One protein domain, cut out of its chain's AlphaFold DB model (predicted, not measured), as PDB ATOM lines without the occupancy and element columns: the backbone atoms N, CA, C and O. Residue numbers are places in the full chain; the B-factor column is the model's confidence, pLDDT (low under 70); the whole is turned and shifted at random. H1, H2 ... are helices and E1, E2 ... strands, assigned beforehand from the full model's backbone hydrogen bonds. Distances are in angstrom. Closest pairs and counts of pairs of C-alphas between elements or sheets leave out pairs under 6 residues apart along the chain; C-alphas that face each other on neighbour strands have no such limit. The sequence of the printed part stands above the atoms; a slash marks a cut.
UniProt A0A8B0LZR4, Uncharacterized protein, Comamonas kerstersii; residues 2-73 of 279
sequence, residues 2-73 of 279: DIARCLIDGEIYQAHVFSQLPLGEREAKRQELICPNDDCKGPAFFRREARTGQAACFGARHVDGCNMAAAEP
ATOM      1  N   ASP A   2      10.466 -13.795  16.242       70.06
ATOM      2  CA  ASP A   2      10.818 -13.568  17.661       70.06
ATOM      3  C   ASP A   2       9.901 -12.585  18.386       70.06
ATOM      4  O   ASP A   2      10.143 -12.279  19.554       70.06
ATOM      5  N   ILE A   3       8.833 -12.117  17.729       76.56
ATOM      6  CA  ILE A   3       7.869 -11.176  18.308       76.56
ATOM      7  C   ILE A   3       6.413 -11.630  18.161       76.56
ATOM      8  O   ILE A   3       6.048 -12.233  17.155       76.56
ATOM      9  N   ALA A   4       5.569 -11.295  19.136       79.62
ATOM     10  CA  ALA A   4       4.117 -11.489  19.095       79.62
ATOM     11  C   ALA A   4       3.393 -10.304  19.755       79.62
ATOM     12  O   ALA A   4       3.924  -9.708  20.691       79.62
ATOM     13  N   ARG A   5       2.187  -9.961  19.285       84.12
ATOM     14  CA  ARG A   5       1.333  -8.931  19.901       84.12
ATOM     15  C   ARG A   5       0.367  -9.593  20.879       84.12
ATOM     16  O   ARG A   5      -0.286 -10.566  20.510       84.12
ATOM     17  N   CYS A   6       0.256  -9.081  22.099       86.31
ATOM     18  CA  CYS A   6      -0.719  -9.565  23.073       86.31
ATOM     19  C   CYS A   6      -2.019  -8.754  22.983       86.31
ATOM     20  O   CYS A   6      -1.996  -7.530  22.924       86.31
ATOM     21  N   LEU A   7      -3.170  -9.429  22.981       84.81
ATOM     22  CA  LEU A   7      -4.484  -8.776  22.935       84.81
ATOM     23  C   LEU A   7      -4.937  -8.206  24.288       84.81
ATOM     24  O   LEU A   7      -5.886  -7.426  24.315       84.81
ATOM     25  N   ILE A   8      -4.295  -8.592  25.397       85.00
ATOM     26  CA  ILE A   8      -4.661  -8.122  26.743       85.00
ATOM     27  C   ILE A   8      -4.218  -6.671  26.956       85.00
ATOM     28  O   ILE A   8      -4.992  -5.868  27.468       85.00
ATOM     29  N   ASP A   9      -2.980  -6.348  26.585       86.56
ATOM     30  CA  ASP A   9      -2.374  -5.025  26.781       86.56
ATOM     31  C   ASP A   9      -2.074  -4.289  25.467       86.56
ATOM     32  O   ASP A   9      -1.826  -3.089  25.490       86.56
ATOM     33  N   GLY A  10      -2.147  -4.971  24.319       83.31
ATOM     34  CA  GLY A  10      -1.840  -4.404  23.006       83.31
ATOM     35  C   GLY A  10      -0.345  -4.363  22.674       83.31
ATOM     36  O   GLY A  10       0.012  -3.947  21.570       83.31
ATOM     37  N   GLU A  11       0.521  -4.820  23.581       86.44
ATOM     38  CA  GLU A  11       1.973  -4.689  23.471       86.44
ATOM     39  C   GLU A  11       2.590  -5.766  22.569       86.44
ATOM     40  O   GLU A  11       2.089  -6.892  22.455       86.44
ATOM     41  N   ILE A  12       3.714  -5.425  21.933       85.12
ATOM     42  CA  ILE A  12       4.518  -6.358  21.134       85.12
ATOM     43  C   ILE A  12       5.691  -6.844  21.980       85.12
ATOM     44  O   ILE A  12       6.583  -6.078  22.339       85.12
ATOM     45  N   TYR A  13       5.718  -8.143  22.254       82.56
ATOM     46  CA  TYR A  13       6.755  -8.775  23.056       82.56
ATOM     47  C   TYR A  13       7.802  -9.451  22.187       82.56
ATOM     48  O   TYR A  13       7.445 -10.118  21.221       82.56
ATOM     49  N   GLN A  14       9.074  -9.360  22.587       79.50
ATOM     50  CA  GLN A  14      10.126 -10.280  22.141       79.50
ATOM     51  C   GLN A  14      10.125 -11.548  22.999       79.50
ATOM     52  O   GLN A  14       9.861 -11.472  24.199       79.50
ATOM     53  N   ALA A  15      10.454 -12.706  22.422       75.31
ATOM     54  CA  ALA A  15      10.348 -13.995  23.113       75.31
ATOM     55  C   ALA A  15      11.200 -14.070  24.396       75.31
ATOM     56  O   ALA A  15      10.748 -14.599  25.411       75.31
ATOM     57  N   HIS A  16      12.392 -13.460  24.389       76.69
ATOM     58  CA  HIS A  16      13.248 -13.332  25.574       76.69
ATOM     59  C   HIS A  16      12.620 -12.466  26.677       76.69
ATOM     60  O   HIS A  16      12.678 -12.818  27.849       76.69
ATOM     61  N   VAL A  17      11.985 -11.350  26.316       79.56
ATOM     62  CA  VAL A  17      11.320 -10.464  27.287       79.56
ATOM     63  C   VAL A  17      10.061 -11.135  27.837       79.56
ATOM     64  O   VAL A  17       9.800 -11.106  29.035       79.56
ATOM     65  N   PHE A  18       9.304 -11.811  26.972       80.62
ATOM     66  CA  PHE A  18       8.100 -12.544  27.354       80.62
ATOM     67  C   PHE A  18       8.396 -13.711  28.300       80.62
ATOM     68  O   PHE A  18       7.613 -13.991  29.209       80.62
ATOM     69  N   SER A  19       9.532 -14.391  28.117       80.06
ATOM     70  CA  SER A  19       9.936 -15.504  28.978       80.06
ATOM     71  C   SER A  19      10.221 -15.059  30.418       80.06
ATOM     72  O   SER A  19       9.976 -15.843  31.339       80.06
ATOM     73  N   GLN A  20      10.653 -13.807  30.606       83.19
ATOM     74  CA  GLN A  20      10.977 -13.193  31.899       83.19
ATOM     75  C   GLN A  20       9.765 -12.624  32.647       83.19
ATOM     76  O   GLN A  20       9.901 -12.241  33.809       83.19
ATOM     77  N   LEU A  21       8.584 -12.574  32.020       84.00
ATOM     78  CA  LEU A  21       7.370 -12.110  32.688       84.00
ATOM     79  C   LEU A  21       7.025 -12.991  33.903       84.00
ATOM     80  O   LEU A  21       7.251 -14.210  33.870       84.00
ATOM     81  N   PRO A  22       6.409 -12.414  34.955       85.81
ATOM     82  CA  PRO A  22       5.888 -13.183  36.078       85.81
ATOM     83  C   PRO A  22       4.992 -14.326  35.599       85.81
ATOM     84  O   PRO A  22       4.178 -14.149  34.692       85.81
ATOM     85  N   LEU A  23       5.101 -15.498  36.231       75.50
ATOM     86  CA  LEU A  23       4.445 -16.720  35.751       75.50
ATOM     87  C   LEU A  23       2.933 -16.540  35.546       75.50
ATOM     88  O   LEU A  23       2.419 -16.896  34.492       75.50
ATOM     89  N   GLY A  24       2.229 -15.923  36.498       78.44
ATOM     90  CA  GLY A  24       0.788 -15.670  36.369       78.44
ATOM     91  C   GLY A  24       0.428 -14.752  35.195       78.44
ATOM     92  O   GLY A  24      -0.550 -15.001  34.493       78.44
ATOM     93  N   GLU A  25       1.244 -13.729  34.944       84.00
ATOM     94  CA  GLU A  25       1.042 -12.770  33.856       84.00
ATOM     95  C   GLU A  25       1.339 -13.401  32.493       84.00
ATOM     96  O   GLU A  25       0.513 -13.340  31.582       84.00
ATOM     97  N   ARG A  26       2.474 -14.096  32.375       83.31
ATOM     98  CA  ARG A  26       2.862 -14.837  31.170       83.31
ATOM     99  C   ARG A  26       1.802 -15.861  30.777       83.31
ATOM    100  O   ARG A  26       1.450 -15.986  29.608       83.31
ATOM    101  N   GLU A  27       1.263 -16.575  31.760       79.81
ATOM    102  CA  GLU A  27       0.258 -17.610  31.548       79.81
ATOM    103  C   GLU A  27      -1.110 -17.072  31.117       79.81
ATOM    104  O   GLU A  27      -1.847 -17.794  30.440       79.81
ATOM    105  N   ALA A  28      -1.463 -15.845  31.501       79.75
ATOM    106  CA  ALA A  28      -2.643 -15.164  30.976       79.75
ATOM    107  C   ALA A  28      -2.384 -14.678  29.545       79.75
ATOM    108  O   ALA A  28      -3.161 -14.966  28.636       79.75
ATOM    109  N   LYS A  29      -1.245 -14.013  29.322       84.00
ATOM    110  CA  LYS A  29      -0.901 -13.407  28.033       84.00
ATOM    111  C   LYS A  29      -0.653 -14.430  26.928       84.00
ATOM    112  O   LYS A  29      -1.034 -14.167  25.794       84.00
ATOM    113  N   ARG A  30      -0.083 -15.607  27.229       84.06
ATOM    114  CA  ARG A  30       0.273 -16.622  26.211       84.06
ATOM    115  C   ARG A  30      -0.926 -17.202  25.455       84.06
ATOM    116  O   ARG A  30      -0.738 -17.796  24.401       84.06
ATOM    117  N   GLN A  31      -2.134 -17.068  26.007       80.44
ATOM    118  CA  GLN A  31      -3.379 -17.520  25.375       80.44
ATOM    119  C   GLN A  31      -3.938 -16.488  24.388       80.44
ATOM    120  O   GLN A  31      -4.761 -16.832  23.549       80.44
ATOM    121  N   GLU A  32      -3.463 -15.247  24.465       83.31
ATOM    122  CA  GLU A  32      -3.997 -14.078  23.765       83.31
ATOM    123  C   GLU A  32      -2.942 -13.460  22.834       83.31
ATOM    124  O   GLU A  32      -2.889 -12.244  22.642       83.31
ATOM    125  N   LEU A  33      -2.050 -14.294  22.294       83.19
ATOM    126  CA  LEU A  33      -0.990 -13.869  21.386       83.19
ATOM    127  C   LEU A  33      -1.454 -13.958  19.936       83.19
ATOM    128  O   LEU A  33      -2.049 -14.951  19.515       83.19
ATOM    129  N   ILE A  34      -1.122 -12.934  19.156       82.25
ATOM    130  CA  ILE A  34      -1.373 -12.872  17.718       82.25
ATOM    131  C   ILE A  34      -0.152 -12.351  16.956       82.25
ATOM    132  O   ILE A  34       0.763 -11.743  17.520       82.25
ATOM    133  N   CYS A  35      -0.156 -12.549  15.642       82.12
ATOM    134  CA  CYS A  35       0.789 -11.913  14.741       82.12
ATOM    135  C   CYS A  35       0.665 -10.372  14.830       82.12
ATOM    136  O   CYS A  35      -0.437  -9.845  14.667       82.12
ATOM    137  N   PRO A  36       1.773  -9.628  15.029       82.06
ATOM    138  CA  PRO A  36       1.776  -8.169  15.045       82.06
ATOM    139  C   PRO A  36       1.558  -7.511  13.676       82.06
ATOM    140  O   PRO A  36       1.614  -6.291  13.611       82.06
ATOM    141  N   ASN A  37       1.335  -8.251  12.588       81.06
ATOM    142  CA  ASN A  37       0.958  -7.650  11.307       81.06
ATOM    143  C   ASN A  37      -0.561  -7.466  11.330       81.06
ATOM    144  O   ASN A  37      -1.295  -8.440  11.516       81.06
ATOM    145  N   ASP A  38      -1.016  -6.227  11.149       78.00
ATOM    146  CA  ASP A  38      -2.432  -5.873  11.193       78.00
ATOM    147  C   ASP A  38      -3.268  -6.509  10.077       78.00
ATOM    148  O   ASP A  38      -4.455  -6.757  10.297       78.00
ATOM    149  N   ASP A  39      -2.650  -6.851   8.949       76.31
ATOM    150  CA  ASP A  39      -3.290  -7.577   7.847       76.31
ATOM    151  C   ASP A  39      -3.383  -9.084   8.127       76.31
ATOM    152  O   ASP A  39      -4.163  -9.794   7.498       76.31
ATOM    153  N   CYS A  40      -2.602  -9.590   9.088       77.31
ATOM    154  CA  CYS A  40      -2.584 -11.001   9.450       77.31
ATOM    155  C   CYS A  40      -3.398 -11.302  10.704       77.31
ATOM    156  O   CYS A  40      -4.329 -12.100  10.640       77.31
ATOM    157  N   LYS A  41      -3.008 -10.728  11.853       77.88
ATOM    158  CA  LYS A  41      -3.611 -10.959  13.183       77.88
ATOM    159  C   LYS A  41      -3.859 -12.435  13.542       77.88
ATOM    160  O   LYS A  41      -4.679 -12.731  14.408       77.88
ATOM    161  N   GLY A  42      -3.155 -13.358  12.887       74.19
ATOM    162  CA  GLY A  42      -3.326 -14.791  13.081       74.19
ATOM    163  C   GLY A  42      -2.865 -15.234  14.472       74.19
ATOM    164  O   GLY A  42      -2.005 -14.568  15.056       74.19
ATOM    165  N   PRO A  43      -3.425 -16.323  15.027       74.00
ATOM    166  CA  PRO A  43      -3.105 -16.776  16.375       74.00
ATOM    167  C   PRO A  43      -1.631 -17.173  16.491       74.00
ATOM    168  O   PRO A  43      -1.078 -17.852  15.618       74.00
ATOM    169  N   ALA A  44      -1.004 -16.746  17.583       80.50
ATOM    170  CA  ALA A  44       0.384 -17.023  17.912       80.50
ATOM    171  C   ALA A  44       0.506 -17.812  19.221       80.50
ATOM    172  O   ALA A  44      -0.392 -17.818  20.061       80.50
ATOM    173  N   PHE A  45       1.634 -18.491  19.391       77.88
ATOM    174  CA  PHE A  45       1.974 -19.267  20.574       77.88
ATOM    175  C   PHE A  45       3.411 -18.984  21.001       77.88
ATOM    176  O   PHE A  45       4.277 -18.653  20.191       77.88
ATOM    177  N   PHE A  46       3.655 -19.143  22.298       79.25
ATOM    178  CA  PHE A  46       4.969 -19.003  22.907       79.25
ATOM    179  C   PHE A  46       5.540 -20.375  23.257       79.25
ATOM    180  O   PHE A  46       4.890 -21.145  23.976       79.25
ATOM    181  N   ARG A  47       6.770 -20.639  22.806       73.44
ATOM    182  CA  ARG A  47       7.572 -21.791  23.214       73.44
ATOM    183  C   ARG A  47       8.738 -21.306  24.071       73.44
ATOM    184  O   ARG A  47       9.490 -20.421  23.666       73.44
ATOM    185  N   ARG A  48       8.878 -21.874  25.272       72.19
ATOM    186  CA  ARG A  48      10.011 -21.577  26.155       72.19
ATOM    187  C   ARG A  48      11.293 -22.190  25.588       72.19
ATOM    188  O   ARG A  48      11.241 -23.120  24.790       72.19
ATOM    189  N   GLU A  49      12.426 -21.670  26.045       69.50
ATOM    190  CA  GLU A  49      13.737 -22.250  25.788       69.50
ATOM    191  C   GLU A  49      13.746 -23.753  26.115       69.50
ATOM    192  O   GLU A  49      13.296 -24.174  27.189       69.50
ATOM    193  N   ALA A  50      14.210 -24.556  25.158       59.50
ATOM    194  CA  ALA A  50      14.289 -26.002  25.299       59.50
ATOM    195  C   ALA A  50      15.487 -26.395  26.175       59.50
ATOM    196  O   ALA A  50      16.529 -25.741  26.152       59.50
ATOM    197  N   ARG A  51      15.400 -27.541  26.868       47.97
ATOM    198  CA  ARG A  51      16.528 -28.101  27.652       47.97
ATOM    199  C   ARG A  51      17.767 -28.395  26.790       47.97
ATOM    200  O   ARG A  51      18.862 -28.529  27.320       47.97
ATOM    201  N   THR A  52      17.593 -28.479  25.471       44.56
ATOM    202  CA  THR A  52      18.645 -28.679  24.465       44.56
ATOM    203  C   THR A  52      19.331 -27.381  24.012       44.56
ATOM    204  O   THR A  52      20.179 -27.436  23.125       44.56
ATOM    205  N   GLY A  53      18.996 -26.224  24.604       48.75
ATOM    206  CA  GLY A  53      19.648 -24.932  24.339       48.75
ATOM    207  C   GLY A  53      19.051 -24.121  23.184       48.75
ATOM    208  O   GLY A  53      19.658 -23.152  22.737       48.75
ATOM    209  N   GLN A  54      17.875 -24.502  22.673       55.88
ATOM    210  CA  GLN A  54      17.144 -23.677  21.703       55.88
ATOM    211  C   GLN A  54      16.432 -22.537  22.425       55.88
ATOM    212  O   GLN A  54      15.612 -22.812  23.297       55.88
ATOM    213  N   ALA A  55      16.719 -21.290  22.039       56.59
ATOM    214  CA  ALA A  55      16.137 -20.088  22.634       56.59
ATOM    215  C   ALA A  55      14.598 -20.083  22.584       56.59
ATOM    216  O   ALA A  55      13.981 -20.677  21.699       56.59
ATOM    217  N   ALA A  56      13.973 -19.383  23.536       68.69
ATOM    218  CA  ALA A  56      12.529 -19.165  23.522       68.69
ATOM    219  C   ALA A  56      12.104 -18.444  22.232       68.69
ATOM    220  O   ALA A  56      12.761 -17.489  21.821       68.69
ATOM    221  N   CYS A  57      10.992 -18.861  21.630       73.25
ATOM    222  CA  CYS A  57      10.523 -18.316  20.360       73.25
ATOM    223  C   CYS A  57       8.997 -18.174  20.315       73.25
ATOM    224  O   CYS A  57       8.260 -18.795  21.092       73.25
ATOM    225  N   PHE A  58       8.524 -17.345  19.384       73.38
ATOM    226  CA  PHE A  58       7.113 -17.284  19.026       73.38
ATOM    227  C   PHE A  58       6.875 -17.978  17.682       73.38
ATOM    228  O   PHE A  58       7.632 -17.821  16.722       73.38
ATOM    229  N   GLY A  59       5.783 -18.727  17.596       69.12
ATOM    230  CA  GLY A  59       5.243 -19.222  16.333       69.12
ATOM    231  C   GLY A  59       3.855 -18.642  16.098       69.12
ATOM    232  O   GLY A  59       3.128 -18.391  17.054       69.12
ATOM    233  N   ALA A  60       3.467 -18.418  14.845       67.62
ATOM    234  CA  ALA A  60       2.125 -17.952  14.502       67.62
ATOM    235  C   ALA A  60       1.586 -18.667  13.262       67.62
ATOM    236  O   ALA A  60       2.349 -19.023  12.362       67.62
ATOM    237  N   ARG A  61       0.262 -18.865  13.201       68.06
ATOM    238  CA  ARG A  61      -0.409 -19.234  11.946       68.06
ATOM    239  C   ARG A  61      -0.702 -17.964  11.178       68.06
ATOM    240  O   ARG A  61      -1.611 -17.216  11.527       68.06
ATOM    241  N   HIS A  62       0.102 -17.713  10.159       70.19
ATOM    242  CA  HIS A  62      -0.071 -16.549   9.312       70.19
ATOM    243  C   HIS A  62      -1.170 -16.774   8.270       70.19
ATOM    244  O   HIS A  62      -1.433 -17.904   7.868       70.19
ATOM    245  N   VAL A  63      -1.797 -15.683   7.829       68.19
ATOM    246  CA  VAL A  63      -2.614 -15.690   6.607       68.19
ATOM    247  C   VAL A  63      -1.697 -15.696   5.383       68.19
ATOM    248  O   VAL A  63      -0.565 -15.199   5.456       68.19
ATOM    249  N   ASP A  64      -2.189 -16.228   4.263       61.62
ATOM    250  CA  ASP A  64      -1.450 -16.244   2.999       61.62
ATOM    251  C   ASP A  64      -1.024 -14.821   2.604       61.62
ATOM    252  O   ASP A  64      -1.829 -13.890   2.594       61.62
ATOM    253  N   GLY A  65       0.265 -14.647   2.298       60.69
ATOM    254  CA  GLY A  65       0.839 -13.348   1.928       60.69
ATOM    255  C   GLY A  65       1.294 -12.470   3.099       60.69
ATOM    256  O   GLY A  65       1.733 -11.343   2.870       60.69
ATOM    257  N   CYS A  66       1.254 -12.950   4.348       72.81
ATOM    258  CA  CYS A  66       1.840 -12.206   5.462       72.81
ATOM    259  C   CYS A  66       3.369 -12.110   5.319       72.81
ATOM    260  O   CYS A  66       4.072 -13.114   5.344       72.81
ATOM    261  N   ASN A  67       3.898 -10.888   5.271       63.56
ATOM    262  CA  ASN A  67       5.339 -10.605   5.197       63.56
ATOM    263  C   ASN A  67       6.155 -11.027   6.437       63.56
ATOM    264  O   ASN A  67       7.381 -11.005   6.393       63.56
ATOM    265  N   MET A  68       5.488 -11.373   7.540       64.12
ATOM    266  CA  MET A  68       6.115 -11.923   8.744       64.12
ATOM    267  C   MET A  68       5.981 -13.442   8.842       64.12
ATOM    268  O   MET A  68       6.523 -14.028   9.779       64.12
ATOM    269  N   ALA A  69       5.294 -14.077   7.887       56.56
ATOM    270  CA  ALA A  69       5.423 -15.510   7.710       56.56
ATOM    271  C   ALA A  69       6.876 -15.793   7.327       56.56
ATOM    272  O   ALA A  69       7.378 -15.274   6.327       56.56
ATOM    273  N   ALA A  70       7.573 -16.592   8.133       51.75
ATOM    274  CA  ALA A  70       8.825 -17.164   7.673       51.75
ATOM    275  C   ALA A  70       8.519 -17.952   6.391       51.75
ATOM    276  O   ALA A  70       7.560 -18.722   6.361       51.75
ATOM    277  N   ALA A  71       9.328 -17.778   5.348       39.81
ATOM    278  CA  ALA A  71       9.216 -18.551   4.107       39.81
ATOM    279  C   ALA A  71       9.566 -20.043   4.298       39.81
ATOM    280  O   ALA A  71       9.735 -20.770   3.322       39.81
ATOM    281  N   GLU A  72       9.710 -20.500   5.543       41.12
ATOM    282  CA  GLU A  72      10.016 -21.882   5.853       41.12
ATOM    283  C   GLU A  72       8.726 -22.705   5.922       41.12
ATOM    284  O   GLU A  72       7.801 -22.349   6.663       41.12
ATOM    285  N   PRO A  73       8.639 -23.809   5.159       50.47
ATOM    286  CA  PRO A  73       7.525 -24.732   5.284       50.47
ATOM    287  C   PRO A  73       7.461 -25.238   6.725       50.47
ATOM    288  O   PRO A  73       8.493 -25.499   7.344       50.47
TER     289      PRO A  73
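This is residues 2 to 73 of the 279 residues of an uncharacterized protein of Comamonas kerstersii (UniProt A0A8B0LZR4). With little regular structure, two small strand hairpins, E1 with E2 and E3 with E4, cross in the core, short helices H1 and H2 packing to one side amid long loops. The 72 printed residues include, in order, E1, E2, H1, H2, E3, E4; the class is mixed, with 27 residues in named elements. Both sheets are antiparallel. The whole is compact, radius of gyration of the C-alphas 12.1 A, and flat, 34 by 30 by 15 A.

E1, residues 3 to 6, begins at C-alpha 3 (7.869, -11.176, 18.308). E2 is 12 to 14, H1 15 to 19, H2 23 to 29, 10.0 A long, E3 44 to 47. E4, 57 to 60, ends at C-alpha 60 (2.125, -17.952, 14.502).

In hairpin E1 and E2, N 4 and O 13 are 3.0 A apart; in hairpin E3 and E4, N 45 and O 59, 2.8 A. The closest C-alphas of E1 and E4, Ile 3 and Phe 58, are 6.2 A apart. H1 and H2, with every O i to N i+4 pair within hydrogen-bond range, are close but not clearly touching, closest C-alphas Phe 18 and Arg 26, 6.9 A.

The printed part has no cut. H2 to E3 is a long link. Confidence is under 70 at residues 49 to 56, 59 to 61, 63 to 65 and 67 to 73.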